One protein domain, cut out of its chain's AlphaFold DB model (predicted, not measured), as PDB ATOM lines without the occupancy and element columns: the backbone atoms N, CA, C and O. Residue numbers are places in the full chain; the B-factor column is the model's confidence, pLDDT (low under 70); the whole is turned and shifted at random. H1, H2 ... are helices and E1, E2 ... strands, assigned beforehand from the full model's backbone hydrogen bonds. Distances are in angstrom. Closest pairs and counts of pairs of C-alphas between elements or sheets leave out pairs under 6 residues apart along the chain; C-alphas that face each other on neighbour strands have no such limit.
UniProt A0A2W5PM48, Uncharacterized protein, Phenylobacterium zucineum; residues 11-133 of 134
ATOM      1  N   VAL A  11      22.579  70.843 109.338       88.56
ATOM      2  CA  VAL A  11      23.458  70.779 108.165       88.56
ATOM      3  C   VAL A  11      24.880  70.453 108.600       88.56
ATOM      4  O   VAL A  11      25.407  71.052 109.535       88.56
ATOM      5  N   VAL A  12      25.536  69.537 107.894       89.75
ATOM      6  CA  VAL A  12      26.959  69.241 108.086       89.75
ATOM      7  C   VAL A  12      27.801  70.366 107.523       89.75
ATOM      8  O   VAL A  12      27.902  70.522 106.307       89.75
ATOM      9  N   VAL A  13      28.482  71.102 108.389       89.00
ATOM     10  CA  VAL A  13      29.375  72.192 107.980       89.00
ATOM     11  C   VAL A  13      30.819  71.745 107.846       89.00
ATOM     12  O   VAL A  13      31.568  72.348 107.086       89.00
ATOM     13  N   GLN A  14      31.201  70.673 108.533       87.44
ATOM     14  CA  GLN A  14      32.524  70.072 108.443       87.44
ATOM     15  C   GLN A  14      32.413  68.579 108.750       87.44
ATOM     16  O   GLN A  14      31.645  68.178 109.623       87.44
ATOM     17  N   SER A  15      33.170  67.752 108.038       88.00
ATOM     18  CA  SER A  15      33.243  66.313 108.284       88.00
ATOM     19  C   SER A  15      34.679  65.844 108.110       88.00
ATOM     20  O   SER A  15      35.337  66.227 107.145       88.00
ATOM     21  N   SER A  16      35.154  65.025 109.044       86.38
ATOM     22  CA  SER A  16      36.396  64.259 108.905       86.38
ATOM     23  C   SER A  16      36.164  62.926 108.176       86.38
ATOM     24  O   SER A  16      37.097  62.367 107.609       86.38
ATOM     25  N   GLU A  17      34.917  62.446 108.148       84.12
ATOM     26  CA  GLU A  17      34.523  61.205 107.482       84.12
ATOM     27  C   GLU A  17      34.272  61.459 105.985       84.12
ATOM     28  O   GLU A  17      33.362  62.232 105.657       84.12
ATOM     29  N   PRO A  18      35.008  60.808 105.063       81.19
ATOM     30  CA  PRO A  18      34.859  61.018 103.619       81.19
ATOM     31  C   PRO A  18      33.491  60.587 103.075       81.19
ATOM     32  O   PRO A  18      33.043  61.106 102.055       81.19
ATOM     33  N   SER A  19      32.812  59.665 103.760       83.31
ATOM     34  CA  SER A  19      31.466  59.202 103.401       83.31
ATOM     35  C   SER A  19      30.388  60.268 103.623       83.31
ATOM     36  O   SER A  19      29.295  60.155 103.073       83.31
ATOM     37  N   ILE A  20      30.673  61.301 104.425       86.00
ATOM     38  CA  ILE A  20      29.722  62.363 104.757       86.00
ATOM     39  C   ILE A  20      30.136  63.646 104.047       86.00
ATOM     40  O   ILE A  20      31.163  64.258 104.340       86.00
ATOM     41  N   THR A  21      29.290  64.088 103.125       84.62
ATOM     42  CA  THR A  21      29.529  65.312 102.361       84.62
ATOM     43  C   THR A  21      29.154  66.556 103.166       84.62
ATOM     44  O   THR A  21      28.125  66.601 103.842       84.62
ATOM     45  N   ARG A  22      29.964  67.613 103.050       84.94
ATOM     46  CA  ARG A  22      29.613  68.954 103.536       84.94
ATOM     47  C   ARG A  22      28.322  69.430 102.853       84.94
ATOM     48  O   ARG A  22      28.182  69.311 101.639       84.94
ATOM     49  N   GLY A  23      27.384  69.960 103.630       84.06
ATOM     50  CA  GLY A  23      26.053  70.358 103.170       84.06
ATOM     51  C   GLY A  23      25.009  69.243 103.229       84.06
ATOM     52  O   GLY A  23      23.842  69.505 102.938       84.06
ATOM     53  N   ALA A  24      25.395  68.021 103.621       85.69
ATOM     54  CA  ALA A  24      24.438  66.974 103.953       85.69
ATOM     55  C   ALA A  24      23.540  67.431 105.106       85.69
ATOM     56  O   ALA A  24      23.983  68.143 106.009       85.69
ATOM     57  N   THR A  25      22.282  67.018 105.063       85.88
ATOM     58  CA  THR A  25      21.290  67.402 106.058       85.88
ATOM     59  C   THR A  25      20.801  66.212 106.849       85.88
ATOM     60  O   THR A  25      20.544  65.161 106.266       85.88
ATOM     61  N   TYR A  26      20.633  66.402 108.152       86.69
ATOM     62  CA  TYR A  26      20.169  65.368 109.063       86.69
ATOM     63  C   TYR A  26      19.018  65.865 109.925       86.69
ATOM     64  O   TYR A  26      18.912  67.050 110.243       86.69
ATOM     65  N   GLU A  27      18.174  64.921 110.310       84.31
ATOM     66  CA  GLU A  27      17.091  65.148 111.254       84.31
ATOM     67  C   GLU A  27      17.568  64.976 112.690       84.31
ATOM     68  O   GLU A  27      18.503  64.222 112.992       84.31
ATOM     69  N   SER A  28      16.893  65.670 113.593       82.94
ATOM     70  CA  SER A  28      17.077  65.521 115.026       82.94
ATOM     71  C   SER A  28      16.870  64.069 115.481       82.94
ATOM     72  O   SER A  28      15.902  63.396 115.136       82.94
ATOM     73  N   GLY A  29      17.807  63.544 116.275       82.69
ATOM     74  CA  GLY A  29      17.773  62.149 116.728       82.69
ATOM     75  C   GLY A  29      18.146  61.100 115.673       82.69
ATOM     76  O   GLY A  29      18.114  59.910 115.994       82.69
ATOM     77  N   ALA A  30      18.524  61.495 114.452       85.56
ATOM     78  CA  ALA A  30      19.042  60.560 113.460       85.56
ATOM     79  C   ALA A  30      20.363  59.925 113.929       85.56
ATOM     80  O   ALA A  30      21.192  60.563 114.582       85.56
ATOM     81  N   LEU A  31      20.574  58.655 113.578       86.75
ATOM     82  CA  LEU A  31      21.839  57.969 113.817       86.75
ATOM     83  C   LEU A  31      22.731  58.109 112.584       86.75
ATOM     84  O   LEU A  31      22.415  57.584 111.516       86.75
ATOM     85  N   ILE A  32      23.861  58.785 112.746       86.81
ATOM     86  CA  ILE A  32      24.858  58.953 111.695       86.81
ATOM     87  C   ILE A  32      25.921  57.875 111.864       86.81
ATOM     88  O   ILE A  32      26.550  57.758 112.918       86.81
ATOM     89  N   GLN A  33      26.137  57.097 110.809       85.75
ATOM     90  CA  GLN A  33      27.237  56.141 110.750       85.75
ATOM     91  C   GLN A  33      28.547  56.916 110.619       85.75
ATOM     92  O   GLN A  33      28.906  57.377 109.539       85.75
ATOM     93  N   LEU A  34      29.213  57.101 111.753       86.00
ATOM     94  CA  LEU A  34      30.463  57.830 111.872       86.00
ATOM     95  C   LEU A  34      31.481  56.905 112.529       86.00
ATOM     96  O   LEU A  34      31.251  56.446 113.651       86.00
ATOM     97  N   ALA A  35      32.569  56.600 111.827       84.44
ATOM     98  CA  ALA A  35      33.580  55.683 112.325       84.44
ATOM     99  C   ALA A  35      34.239  56.222 113.604       84.44
ATOM    100  O   ALA A  35      34.311  57.431 113.844       84.44
ATOM    101  N   ALA A  36      34.737  55.314 114.442       83.62
ATOM    102  CA  ALA A  36      35.412  55.691 115.676       83.62
ATOM    103  C   ALA A  36      36.615  56.610 115.384       83.62
ATOM    104  O   ALA A  36      37.453  56.297 114.540       83.62
ATOM    105  N   GLY A  37      36.685  57.749 116.076       83.19
ATOM    106  CA  GLY A  37      37.730  58.763 115.872       83.19
ATOM    107  C   GLY A  37      37.439  59.776 114.760       83.19
ATOM    108  O   GLY A  37      38.131  60.790 114.679       83.19
ATOM    109  N   GLN A  38      36.394  59.564 113.956       89.06
ATOM    110  CA  GLN A  38      35.901  60.574 113.023       89.06
ATOM    111  C   GLN A  38      35.021  61.588 113.746       89.06
ATOM    112  O   GLN A  38      34.428  61.302 114.784       89.06
ATOM    113  N   SER A  39      34.929  62.800 113.208       89.81
ATOM    114  CA  SER A  39      34.047  63.828 113.751       89.81
ATOM    115  C   SER A  39      33.316  64.570 112.654       89.81
ATOM    116  O   SER A  39      33.838  64.741 111.554       89.81
ATOM    117  N   ILE A  40      32.119  65.031 112.978       91.06
ATOM    118  CA  ILE A  40      31.341  65.927 112.136       91.06
ATOM    119  C   ILE A  40      30.910  67.127 112.957       91.06
ATOM    120  O   ILE A  40      30.700  67.038 114.166       91.06
ATOM    121  N   VAL A  41      30.770  68.254 112.283       91.25
ATOM    122  CA  VAL A  41      30.226  69.474 112.852       91.25
ATOM    123  C   VAL A  41      28.905  69.737 112.160       91.25
ATOM    124  O   VAL A  41      28.834  69.818 110.931       91.25
ATOM    125  N   LEU A  42      27.862  69.837 112.968       89.81
ATOM    126  CA  LEU A  42      26.497  70.113 112.567       89.81
ATOM    127  C   LEU A  42      26.129  71.526 113.003       89.81
ATOM    128  O   LEU A  42      26.530  71.963 114.081       89.81
ATOM    129  N   VAL A  43      25.355  72.219 112.175       88.88
ATOM    130  CA  VAL A  43      24.780  73.524 112.509       88.88
ATOM    131  C   VAL A  43      23.285  73.504 112.241       88.88
ATOM    132  O   VAL A  43      22.858  72.994 111.203       88.88
ATOM    133  N   ASP A  44      22.503  74.026 113.181       87.25
ATOM    134  CA  ASP A  44      21.056  74.191 113.024       87.25
ATOM    135  C   ASP A  44      20.685  75.560 112.419       87.25
ATOM    136  O   ASP A  44      21.520  76.452 112.248       87.25
ATOM    137  N   THR A  45      19.402  75.769 112.116       81.12
ATOM    138  CA  THR A  45      18.903  77.062 111.604       81.12
ATOM    139  C   THR A  45      18.929  78.202 112.627       81.12
ATOM    140  O   THR A  45      18.762  79.364 112.248       81.12
ATOM    141  N   ALA A  46      19.119  77.888 113.909       79.00
ATOM    142  CA  ALA A  46      19.280  78.852 114.992       79.00
ATOM    143  C   ALA A  46      20.749  79.284 115.186       79.00
ATOM    144  O   ALA A  46      21.013  80.208 115.954       79.00
ATOM    145  N   GLY A  47      21.697  78.660 114.478       80.44
ATOM    146  CA  GLY A  47      23.132  78.906 114.603       80.44
ATOM    147  C   GLY A  47      23.819  78.103 115.708       80.44
ATOM    148  O   GLY A  47      24.982  78.372 115.998       80.44
ATOM    149  N   GLN A  48      23.156  77.123 116.327       85.31
ATOM    150  CA  GLN A  48      23.818  76.219 117.266       85.31
ATOM    151  C   GLN A  48      24.777  75.314 116.516       85.31
ATOM    152  O   GLN A  48      24.394  74.595 115.593       85.31
ATOM    153  N   VAL A  49      26.027  75.319 116.963       88.69
ATOM    154  CA  VAL A  49      27.094  74.500 116.405       88.69
ATOM    155  C   VAL A  49      27.321  73.322 117.337       88.69
ATOM    156  O   VAL A  49      27.658  73.497 118.503       88.69
ATOM    157  N   THR A  50      27.142  72.107 116.828       87.88
ATOM    158  CA  THR A  50      27.377  70.878 117.589       87.88
ATOM    159  C   THR A  50      28.432  70.028 116.907       87.88
ATOM    160  O   THR A  50      28.291  69.653 115.744       87.88
ATOM    161  N   ARG A  51      29.473  69.655 117.652       89.75
ATOM    162  CA  ARG A  51      30.436  68.652 117.205       89.75
ATOM    163  C   ARG A  51      30.021  67.278 117.695       89.75
ATOM    164  O   ARG A  51      29.919  67.048 118.896       89.75
ATOM    165  N   LEU A  52      29.851  66.354 116.761       88.44
ATOM    166  CA  LEU A  52      29.663  64.944 117.053       88.44
ATOM    167  C   LEU A  52      30.939  64.178 116.740       88.44
ATOM    168  O   LEU A  52      31.598  64.416 115.729       88.44
ATOM    169  N   VAL A  53      31.275  63.243 117.618       89.06
ATOM    170  CA  VAL A  53      32.412  62.341 117.450       89.06
ATOM    171  C   VAL A  53      31.863  60.933 117.284       89.06
ATOM    172  O   VAL A  53      30.975  60.514 118.026       89.06
ATOM    173  N   GLY A  54      32.366  60.225 116.281       85.19
ATOM    174  CA  GLY A  54      31.966  58.869 115.961       85.19
ATOM    175  C   GLY A  54      32.453  57.901 117.022       85.19
ATOM    176  O   GLY A  54      33.593  57.979 117.490       85.19
ATOM    177  N   GLY A  55      31.568  56.983 117.393       83.44
ATOM    178  CA  GLY A  55      31.855  55.868 118.281       83.44
ATOM    179  C   GLY A  55      31.530  54.525 117.622       83.44
ATOM    180  O   GLY A  55      31.098  54.477 116.472       83.44
ATOM    181  N   PRO A  56      31.661  53.407 118.353       74.88
ATOM    182  CA  PRO A  56      31.417  52.061 117.822       74.88
ATOM    183  C   PRO A  56      29.979  51.812 117.331       74.88
ATOM    184  O   PRO A  56      29.733  50.820 116.655       74.88
ATOM    185  N   ARG A  57      29.022  52.689 117.665       78.06
ATOM    186  CA  ARG A  57      27.625  52.631 117.194       78.06
ATOM    187  C   ARG A  57      27.254  53.804 116.275       78.06
ATOM    188  O   ARG A  57      26.076  53.980 115.988       78.06
ATOM    189  N   GLY A  58      28.231  54.607 115.850       83.25
ATOM    190  CA  GLY A  58      28.016  55.883 115.169       83.25
ATOM    191  C   GLY A  58      27.835  57.054 116.137       83.25
ATOM    192  O   GLY A  58      28.203  56.971 117.310       83.25
ATOM    193  N   ALA A  59      27.279  58.151 115.630       86.19
ATOM    194  CA  ALA A  59      26.975  59.363 116.379       86.19
ATOM    195  C   ALA A  59      25.481  59.699 116.281       86.19
ATOM    196  O   ALA A  59      24.908  59.687 115.193       86.19
ATOM    197  N   LEU A  60      24.847  60.003 117.414       87.44
ATOM    198  CA  LEU A  60      23.443  60.409 117.451       87.44
ATOM    199  C   LEU A  60      23.338  61.929 117.295       87.44
ATOM    200  O   LEU A  60      23.972  62.672 118.046       87.44
ATOM    201  N   VAL A  61      22.516  62.384 116.353       84.94
ATOM    202  CA  VAL A  61      22.196  63.805 116.197       84.94
ATOM    203  C   VAL A  61      21.409  64.275 117.420       84.94
ATOM    204  O   VAL A  61      20.446  63.607 117.812       84.94
ATOM    205  N   PRO A  62      21.785  65.402 118.048       79.44
ATOM    206  CA  PRO A  62      21.049  65.924 119.186       79.44
ATOM    207  C   PRO A  62      19.599  66.213 118.800       79.44
ATOM    208  O   PRO A  62      19.278  66.545 117.656       79.44
ATOM    209  N   ARG A  63      18.696  66.082 119.773       76.69
ATOM    210  CA  ARG A  63      17.311  66.494 119.566       76.69
ATOM    211  C   ARG A  63      17.226  68.010 119.609       76.69
ATOM    212  O   ARG A  63      17.521  68.606 120.643       76.69
ATOM    213  N   LEU A  64      16.813  68.608 118.497       70.19
ATOM    214  CA  LEU A  64      16.513  70.028 118.441       70.19
ATOM    215  C   LEU A  64      15.280  70.291 119.315       70.19
ATOM    216  O   LEU A  64      14.252  69.638 119.154       70.19
ATOM    217  N   GLN A  65      15.382  71.220 120.266       59.44
ATOM    218  CA  GLN A  65      14.238  71.623 121.099       59.44
ATOM    219  C   GLN A  65      13.410  72.750 120.462       59.44
ATOM    220  O   GLN A  65      12.369  73.127 120.994       59.44
ATOM    221  N   VAL A  66      13.864  73.304 119.333       55.56
ATOM    222  CA  VAL A  66      13.275  74.501 118.725       55.56
ATOM    223  C   VAL A  66      12.282  74.097 117.632       55.56
ATOM    224  O   VAL A  66      12.666  73.577 116.592       55.56
ATOM    225  N   ALA A  67      10.993  74.350 117.861       52.03
ATOM    226  CA  ALA A  67       9.874  73.903 117.024       52.03
ATOM    227  C   ALA A  67       9.664  74.703 115.715       52.03
ATOM    228  O   ALA A  67       8.561  74.730 115.170       52.03
ATOM    229  N   SER A  68      10.673  75.411 115.207       55.88
ATOM    230  CA  SER A  68      10.528  76.241 114.001       55.88
ATOM    231  C   SER A  68      11.800  76.229 113.167       55.88
ATOM    232  O   SER A  68      12.584  77.178 113.168       55.88
ATOM    233  N   VAL A  69      11.987  75.136 112.428       64.44
ATOM    234  CA  VAL A  69      12.920  75.099 111.301       64.44
ATOM    235  C   VAL A  69      12.439  76.126 110.278       64.44
ATOM    236  O   VAL A  69      11.376  75.979 109.680       64.44
ATOM    237  N   SER A  70      13.197  77.208 110.111       72.62
ATOM    238  CA  SER A  70      12.899  78.209 109.086       72.62
ATOM    239  C   SER A  70      13.468  77.729 107.754       72.62
ATOM    240  O   SER A  70      14.687  77.695 107.582       72.62
ATOM    241  N   GLU A  71      12.596  77.369 106.813       75.88
ATOM    242  CA  GLU A  71      12.984  76.828 105.502       75.88
ATOM    243  C   GLU A  71      13.905  77.795 104.726       75.88
ATOM    244  O   GLU A  71      14.915  77.378 104.160       75.88
ATOM    245  N   GLU A  72      13.642  79.105 104.816       78.94
ATOM    246  CA  GLU A  72      14.508  80.169 104.281       78.94
ATOM    247  C   GLU A  72      15.915  80.155 104.890       78.94
ATOM    248  O   GLU A  72      16.914  80.157 104.168       78.94
ATOM    249  N   ARG A  73      16.023  80.073 106.223       80.94
ATOM    250  CA  ARG A  73      17.325  80.005 106.909       80.94
ATOM    251  C   ARG A  73      18.080  78.742 106.522       80.94
ATOM    252  O   ARG A  73      19.290  78.793 106.326       80.94
ATOM    253  N   MET A  74      17.371  77.626 106.364       82.25
ATOM    254  CA  MET A  74      17.955  76.367 105.909       82.25
ATOM    255  C   MET A  74      18.501  76.480 104.478       82.25
ATOM    256  O   MET A  74      19.594  75.986 104.189       82.25
ATOM    257  N   ALA A  75      17.792  77.173 103.583       83.00
ATOM    258  CA  ALA A  75      18.273  77.445 102.232       83.00
ATOM    259  C   ALA A  75      19.551  78.306 102.242       83.00
ATOM    260  O   ALA A  75      20.525  77.969 101.563       83.00
ATOM    261  N   VAL A  76      19.593  79.361 103.065       84.81
ATOM    262  CA  VAL A  76      20.784  80.216 103.238       84.81
ATOM    263  C   VAL A  76      21.960  79.431 103.823       84.81
ATOM    264  O   VAL A  76      23.066  79.495 103.285       84.81
ATOM    265  N   LEU A  77      21.729  78.618 104.857       85.38
ATOM    266  CA  LEU A  77      22.730  77.712 105.429       85.38
ATOM    267  C   LEU A  77      23.303  76.767 104.378       85.38
ATOM    268  O   LEU A  77      24.517  76.645 104.257       85.38
ATOM    269  N   LYS A  78      22.454  76.133 103.565       84.25
ATOM    270  CA  LYS A  78      22.912  75.274 102.467       84.25
ATOM    271  C   LYS A  78      23.782  76.032 101.469       84.25
ATOM    272  O   LYS A  78      24.796  75.494 101.030       84.25
ATOM    273  N   MET A  79      23.432  77.275 101.132       83.88
ATOM    274  CA  MET A  79      24.260  78.116 100.262       83.88
ATOM    275  C   MET A  79      25.614  78.435 100.900       83.88
ATOM    276  O   MET A  79      26.644  78.284 100.245       83.88
ATOM    277  N   LEU A  80      25.637  78.800 102.182       84.75
ATOM    278  CA  LEU A  80      26.866  79.054 102.933       84.75
ATOM    279  C   LEU A  80      27.755  77.808 103.008       84.75
ATOM    280  O   LEU A  80      28.951  77.872 102.753       84.75
ATOM    281  N   VAL A  81      27.167  76.653 103.283       85.19
ATOM    282  CA  VAL A  81      27.896  75.409 103.540       85.19
ATOM    283  C   VAL A  81      28.326  74.691 102.261       85.19
ATOM    284  O   VAL A  81      29.299  73.934 102.279       85.19
ATOM    285  N   ALA A  82      27.624  74.912 101.147       77.00
ATOM    286  CA  ALA A  82      27.981  74.308  99.872       77.00
ATOM    287  C   ALA A  82      29.470  74.557  99.552       77.00
ATOM    288  O   ALA A  82      30.012  75.613  99.879       77.00
ATOM    289  N   PRO A  83      30.168  73.618  98.895       63.19
ATOM    290  CA  PRO A  83      31.567  73.821  98.553       63.19
ATOM    291  C   PRO A  83      31.731  75.106  97.726       63.19
ATOM    292  O   PRO A  83      30.903  75.383  96.845       63.19
ATOM    293  N   PRO A  84      32.762  75.926  97.997       57.50
ATOM    294  CA  PRO A  84      33.045  77.082  97.170       57.50
ATOM    295  C   PRO A  84      33.344  76.596  95.759       57.50
ATOM    296  O   PRO A  84      34.347  75.930  95.508       57.50
ATOM    297  N   ARG A  85      32.456  76.914  94.809       57.19
ATOM    298  CA  ARG A  85      32.810  76.819  93.395       57.19
ATOM    299  C   ARG A  85      33.953  77.801  93.220       57.19
ATOM    300  O   ARG A  85      33.734  79.002  93.345       57.19
ATOM    301  N   VAL A  86      35.157  77.274  93.022       51.16
ATOM    302  CA  VAL A  86      36.409  78.028  92.954       51.16
ATOM    303  C   VAL A  86      36.390  78.925  91.713       51.16
ATOM    304  O   VAL A  86      37.043  78.663  90.712       51.16
ATOM    305  N   ARG A  87      35.608  80.003  91.738       49.22
ATOM    306  CA  ARG A  87      35.919  81.189  90.956       49.22
ATOM    307  C   ARG A  87      36.921  81.938  91.807       49.22
ATOM    308  O   ARG A  87      36.577  82.363  92.905       49.22
ATOM    309  N   ARG A  88      38.170  82.015  91.334       48.75
ATOM    310  CA  ARG A  88      39.204  82.882  91.911       48.75
ATOM    311  C   ARG A  88      38.552  84.240  92.166       48.75
ATOM    312  O   ARG A  88      38.209  84.931  91.209       48.75
ATOM    313  N   ALA A  89      38.301  84.556  93.432       50.84
ATOM    314  CA  ALA A  89      37.836  85.872  93.816       50.84
ATOM    315  C   ALA A  89      38.952  86.840  93.415       50.84
ATOM    316  O   ALA A  89      40.093  86.695  93.858       50.84
ATOM    317  N   GLY A  90      38.652  87.742  92.483       51.16
ATOM    318  CA  GLY A  90      39.530  88.867  92.195       51.16
ATOM    319  C   GLY A  90      39.622  89.789  93.416       51.16
ATOM    320  O   GLY A  90      38.812  89.663  94.337       51.16
ATOM    321  N   PRO A  91      40.597  90.711  93.444       48.22
ATOM    322  CA  PRO A  91      40.730  91.702  94.502       48.22
ATOM    323  C   PRO A  91      39.551  92.673  94.422       48.22
ATOM    324  O   PRO A  91      39.576  93.681  93.722       48.22
ATOM    325  N   SER A  92      38.460  92.329  95.083       51.47
ATOM    326  CA  SER A  92      37.328  93.215  95.296       51.47
ATOM    327  C   SER A  92      36.751  92.796  96.634       51.47
ATOM    328  O   SER A  92      36.180  91.714  96.735       51.47
ATOM    329  N   LEU A  93      36.949  93.610  97.670       55.28
ATOM    330  CA  LEU A  93      35.997  93.618  98.770       55.28
ATOM    331  C   LEU A  93      34.776  94.364  98.222       55.28
ATOM    332  O   LEU A  93      34.873  95.579  98.054       55.28
ATOM    333  N   PRO A  94      33.673  93.693  97.842       56.75
ATOM    334  CA  PRO A  94      32.413  94.408  97.702       56.75
ATOM    335  C   PRO A  94      32.105  95.100  99.036       56.75
ATOM    336  O   PRO A  94      32.459  94.574 100.096       56.75
ATOM    337  N   ASP A  95      31.462  96.268  98.982       67.38
ATOM    338  CA  ASP A  95      30.890  96.956 100.145       67.38
ATOM    339  C   ASP A  95      29.753  96.084 100.707       67.38
ATOM    340  O   ASP A  95      28.568  96.284 100.442       67.38
ATOM    341  N   CYS A  96      30.123  95.008 101.400       70.94
ATOM    342  CA  CYS A  96      29.173  94.191 102.126       70.94
ATOM    343  C   CYS A  96      28.634  95.023 103.283       70.94
ATOM    344  O   CYS A  96      29.406  95.753 103.913       70.94
ATOM    345  N   PRO A  97      27.329  94.923 103.580       70.00
ATOM    346  CA  PRO A  97      26.742  95.702 104.655       70.00
ATOM    347  C   PRO A  97      27.529  95.477 105.947       70.00
ATOM    348  O   PRO A  97      27.980  94.360 106.220       70.00
ATOM    349  N   GLN A  98      27.675  96.542 106.741       67.50
ATOM    350  CA  GLN A  98      28.248  96.484 108.086       67.50
ATOM    351  C   GLN A  98      27.286  95.733 109.021       67.50
ATOM    352  O   GLN A  98      26.634  96.318 109.879       67.50
ATOM    353  N   ALA A  99      27.144  94.430 108.806       75.75
ATOM    354  CA  ALA A  99      26.423  93.523 109.677       75.75
ATOM    355  C   ALA A  99      27.390  92.923 110.702       75.75
ATOM    356  O   ALA A  99      28.592  92.796 110.448       75.75
ATOM    357  N   ASP A 100      26.864  92.511 111.854       77.75
ATOM    358  CA  ASP A 100      27.670  91.839 112.868       77.75
ATOM    359  C   ASP A 100      27.978  90.400 112.433       77.75
ATOM    360  O   ASP A 100      27.242  89.454 112.718       77.75
ATOM    361  N   LEU A 101      29.090  90.238 111.715       79.88
ATOM    362  CA  LEU A 101      29.613  88.947 111.256       79.88
ATOM    363  C   LEU A 101      30.050  88.024 112.411       79.88
ATOM    364  O   LEU A 101      30.427  86.879 112.168       79.88
ATOM    365  N   GLY A 102      30.009  88.503 113.659       80.25
ATOM    366  CA  GLY A 102      30.184  87.690 114.859       80.25
ATOM    367  C   GLY A 102      28.926  86.917 115.260       80.25
ATOM    368  O   GLY A 102      29.010  86.041 116.124       80.25
ATOM    369  N   THR A 103      27.781  87.205 114.634       84.44
ATOM    370  CA  THR A 103      26.494  86.550 114.886       84.44
ATOM    371  C   THR A 103      25.978  85.818 113.651       84.44
ATOM    372  O   THR A 103      26.198  86.237 112.514       84.44
ATOM    373  N   ILE A 104      25.222  84.734 113.870       84.38
ATOM    374  CA  ILE A 104      24.598  83.967 112.783       84.38
ATOM    375  C   ILE A 104      23.634  84.823 111.942       84.38
ATOM    376  O   ILE A 104      23.561  84.666 110.727       84.38
ATOM    377  N   ASP A 105      22.928  85.761 112.576       84.75
ATOM    378  CA  ASP A 105      21.937  86.613 111.917       84.75
ATOM    379  C   ASP A 105      22.596  87.651 110.997       84.75
ATOM    380  O   ASP A 105      22.192  87.822 109.842       84.75
ATOM    381  N   GLY A 106      23.698  88.259 111.454       85.31
ATOM    382  CA  GLY A 106      24.515  89.132 110.616       85.31
ATOM    383  C   GLY A 106      25.116  88.382 109.427       85.31
ATOM    384  O   GLY A 106      25.059  88.872 108.299       85.31
ATOM    385  N   ILE A 107      25.597  87.153 109.639       87.25
ATOM    386  CA  ILE A 107      26.085  86.284 108.556       87.25
ATOM    387  C   ILE A 107      24.981  85.997 107.531       87.25
ATOM    388  O   ILE A 107      25.226  86.110 106.330       87.25
ATOM    389  N   PHE A 108      23.766  85.650 107.968       87.19
ATOM    390  CA  PHE A 108      22.641  85.392 107.060       87.19
ATOM    391  C   PHE A 108      22.215  86.640 106.296       87.19
ATOM    392  O   PHE A 108      21.873  86.545 105.119       87.19
ATOM    393  N   THR A 109      22.269  87.806 106.934       86.19
ATOM    394  CA  THR A 109      22.008  89.091 106.280       86.19
ATOM    395  C   THR A 109      23.006  89.331 105.147       86.19
ATOM    396  O   THR A 109      22.601  89.615 104.025       86.19
ATOM    397  N   VAL A 110      24.308  89.133 105.391       85.44
ATOM    398  CA  VAL A 110      25.347  89.297 104.356       85.44
ATOM    399  C   VAL A 110      25.253  88.224 103.266       85.44
ATOM    400  O   VAL A 110      25.491  88.517 102.097       85.44
ATOM    401  N   ALA A 111      24.885  86.991 103.620       85.12
ATOM    402  CA  ALA A 111      24.755  85.882 102.674       85.12
ATOM    403  C   ALA A 111      23.646  86.093 101.632       85.12
ATOM    404  O   ALA A 111      23.738  85.551 100.533       85.12
ATOM    405  N   GLN A 112      22.617  86.866 101.985       82.50
ATOM    406  CA  GLN A 112      21.506  87.224 101.100       82.50
ATOM    407  C   GLN A 112      21.854  88.374 100.142       82.50
ATOM    408  O   GLN A 112      21.107  88.619  99.199       82.50
ATOM    409  N   VAL A 113      22.980  89.066 100.350       81.81
ATOM    410  CA  VAL A 113      23.443  90.132  99.457       81.81
ATOM    411  C   VAL A 113      24.248  89.534  98.306       81.81
ATOM    412  O   VAL A 113      25.286  88.889  98.506       81.81
ATOM    413  N   ASP A 114      23.792  89.792  97.082       72.75
ATOM    414  CA  ASP A 114      24.485  89.384  95.863       72.75
ATOM    415  C   ASP A 114      25.937  89.887  95.845       72.75
ATOM    416  O   ASP A 114      26.224  91.070  96.015       72.75
ATOM    417  N   GLY A 115      26.880  88.963  95.644       74.69
ATOM    418  CA  GLY A 115      28.321  89.250  95.628       74.69
ATOM    419  C   GLY A 115      29.030  89.140  96.984       74.69
ATOM    420  O   GLY A 115      30.250  88.994  97.004       74.69
ATOM    421  N   CYS A 116      28.299  89.092  98.103       82.00
ATOM    422  CA  CYS A 116      28.871  89.005  99.453       82.00
ATOM    423  C   CYS A 116      28.911  87.589 100.048       82.00
ATOM    424  O   CYS A 116      29.419  87.388 101.154       82.00
ATOM    425  N   LEU A 117      28.452  86.579  99.302       82.19
ATOM    426  CA  LEU A 117      28.380  85.194  99.773       82.19
ATOM    427  C   LEU A 117      29.739  84.634 100.231       82.19
ATOM    428  O   LEU A 117      29.794  83.895 101.209       82.19
ATOM    429  N   ASN A 118      30.842  84.983  99.561       80.06
ATOM    430  CA  ASN A 118      32.174  84.534  99.984       80.06
ATOM    431  C   ASN A 118      32.584  85.144 101.333       80.06
ATOM    432  O   ASN A 118      33.100  84.424 102.183       80.06
ATOM    433  N   THR A 119      32.297  86.428 101.562       82.50
ATOM    434  CA  THR A 119      32.532  87.091 102.854       82.50
ATOM    435  C   THR A 119      31.695  86.446 103.954       82.50
ATOM    436  O   THR A 119      32.224  86.097 105.009       82.50
ATOM    437  N   ALA A 120      30.406  86.214 103.686       84.94
ATOM    438  CA  ALA A 120      29.509  85.545 104.622       84.94
ATOM    439  C   ALA A 120      29.977  84.119 104.947       84.94
ATOM    440  O   ALA A 120      29.913  83.699 106.097       84.94
ATOM    441  N   ARG A 121      30.514  83.386 103.964       84.25
ATOM    442  CA  ARG A 121      31.103  82.056 104.169       84.25
ATOM    443  C   ARG A 121      32.323  82.074 105.069       84.25
ATOM    444  O   ARG A 121      32.378  81.281 105.999       84.25
ATOM    445  N   THR A 122      33.277  82.965 104.815       83.12
ATOM    446  CA  THR A 122      34.474  83.080 105.656       83.12
ATOM    447  C   THR A 122      34.100  83.463 107.087       83.12
ATOM    448  O   THR A 122      34.610  82.872 108.035       83.12
ATOM    449  N   ALA A 123      33.157  84.395 107.255       86.38
ATOM    450  CA  ALA A 123      32.620  84.746 108.567       86.38
ATOM    451  C   ALA A 123      31.904  83.564 109.239       86.38
ATOM    452  O   ALA A 123      32.100  83.325 110.427       86.38
ATOM    453  N   PHE A 124      31.124  82.789 108.481       87.38
ATOM    454  CA  PHE A 124      30.450  81.591 108.972       87.38
ATOM    455  C   PHE A 124      31.427  80.512 109.435       87.38
ATOM    456  O   PHE A 124      31.235  79.932 110.499       87.38
ATOM    457  N   GLU A 125      32.493  80.253 108.680       85.56
ATOM    458  CA  GLU A 125      33.537  79.308 109.084       85.56
ATOM    459  C   GLU A 125      34.219  79.765 110.378       85.56
ATOM    460  O   GLU A 125      34.296  78.987 111.327       85.56
ATOM    461  N   ALA A 126      34.580  81.048 110.479       86.69
ATOM    462  CA  ALA A 126      35.148  81.614 111.700       86.69
ATOM    463  C   ALA A 126      34.174  81.551 112.895       86.69
ATOM    464  O   ALA A 126      34.591  81.284 114.025       86.69
ATOM    465  N   TYR A 127      32.878  81.773 112.660       87.25
ATOM    466  CA  TYR A 127      31.828  81.635 113.670       87.25
ATOM    467  C   TYR A 127      31.733  80.195 114.179       87.25
ATOM    468  O   TYR A 127      31.735  79.970 115.389       87.25
ATOM    469  N   VAL A 128      31.721  79.222 113.264       87.75
ATOM    470  CA  VAL A 128      31.717  77.792 113.594       87.75
ATOM    471  C   VAL A 128      32.957  77.424 114.402       87.75
ATOM    472  O   VAL A 128      32.830  76.839 115.472       87.75
ATOM    473  N   GLU A 129      34.150  77.814 113.956       86.56
ATOM    474  CA  GLU A 129      35.393  77.553 114.688       86.56
ATOM    475  C   GLU A 129      35.393  78.179 116.086       86.56
ATOM    476  O   GLU A 129      35.877  77.567 117.038       86.56
ATOM    477  N   LYS A 130      34.837  79.385 116.232       86.44
ATOM    478  CA  LYS A 130      34.703  80.053 117.529       86.44
ATOM    479  C   LYS A 130      33.718  79.322 118.440       86.44
ATOM    480  O   LYS A 130      34.026  79.156 119.613       86.44
ATOM    481  N   ALA A 131      32.580  78.874 117.917       85.06
ATOM    482  CA  ALA A 131      31.580  78.122 118.676       85.06
ATOM    483  C   ALA A 131      32.068  76.721 119.088       85.06
ATOM    484  O   ALA A 131      31.587  76.158 120.065       85.06
ATOM    485  N   LEU A 132      33.036  76.162 118.354       81.94
ATOM    486  CA  LEU A 132      33.688  74.892 118.679       81.94
ATOM    487  C   LEU A 132      34.788  75.010 119.742       81.94
ATOM    488  O   LEU A 132      35.231  73.979 120.256       81.94
ATOM    489  N   LYS A 133      35.269  76.224 120.042       75.12
ATOM    490  CA  LYS A 133      36.248  76.428 121.114       75.12
ATOM    491  C   LYS A 133      35.545  76.291 122.475       75.12
ATOM    492  O   LYS A 133      34.484  76.889 122.642       75.12
TER     493      LYS A 133
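What this domain is: This is residues 11 to 133 of the 134 residues of an uncharacterized protein of Phenylobacterium zucineum (UniProt A0A2W5PM48). What does the domain look like? A small sheet of three strands, E1 to E3, makes one end and a cluster of three helices the other: H2 and H3 form a helical hairpin, H1 crosses its side and runs beside edge strand E1, and residues 124 to 131 of H3 reach over the sheet. Long loops lie round this core, with residues 31 to 32 paired to residues 59 to 60. What is it made of? The printed part has 123 residues, with E1, E2, E3, H1, H2 and H3 in that order; the antiparallel sheet runs E1 E2 E3, and the class is mixed, helices and strands, with 50 residues in named elements, under half. How large is it? It is compact, with a radius of gyration of the C-alphas of 15.1 A and spans of 48 by 33 by 25 A.

Where its parts are: Where are the strands? E1 is residues 11 to 15, from C-alpha 11 at (23.458, 70.779, 108.165). E2 is residues 39 to 44, 16.6 A long, and E3 is residues 49 to 53, 13.3 A long. Where are the helices? H1 is residues 71 to 81, 15.1 A long, and H2 is residues 104 to 111, 10.3 A long. H3 is residues 117 to 131, 20.4 A long, ending at C-alpha 131 at (31.580, 78.122, 118.676).

How they stand to each other: How is the sheet paired? E1, E2 and E3 form a meander, each strand the antiparallel neighbour of the one before. N 11 and O 43 are 2.9 A apart in hairpin E1 and E2, and N 42 and O 50 are 2.8 A apart in hairpin E2 and E3, both within hydrogen-bond range. Which helices are on it? H1 is over E1 and along the strands, at 3 degrees to E1 on the local plane; the C-alphas of Val 13 and Val 81, their closest, are 5.7 A apart. H3 is only just over E2, where 3 of its C-alphas fall, and runs across the strands at a height over the sheet of 9.9 A. H2 is not on the sheet. How do the helices meet? H2 and H3 touch in a helical hairpin, at a shallow tilt of 18 degrees, opposite ways, closest at the C-alphas of Ala 111 and Leu 117, 4.7 A. H1 touches H3, about perpendicular at 90 degrees, closest at the C-alphas of Leu 80 and Arg 121, 5.3 A. In H1, H2 and H3 every O i to N i+4 pair is within hydrogen-bond range.

The domain as a whole: What is its extent? The two C-alphas farthest apart, those of Pro 56 and Asp 95, are 48.3 A apart, and the printed part has no cut. Which links are long? Those from E1 to E2, E3 to H1 and H1 to H2 are long. Where is confidence low? The model's pLDDT is under 70 at residues 65 to 69, 83 to 95 and 98, with a mean of the printed part of 79.4.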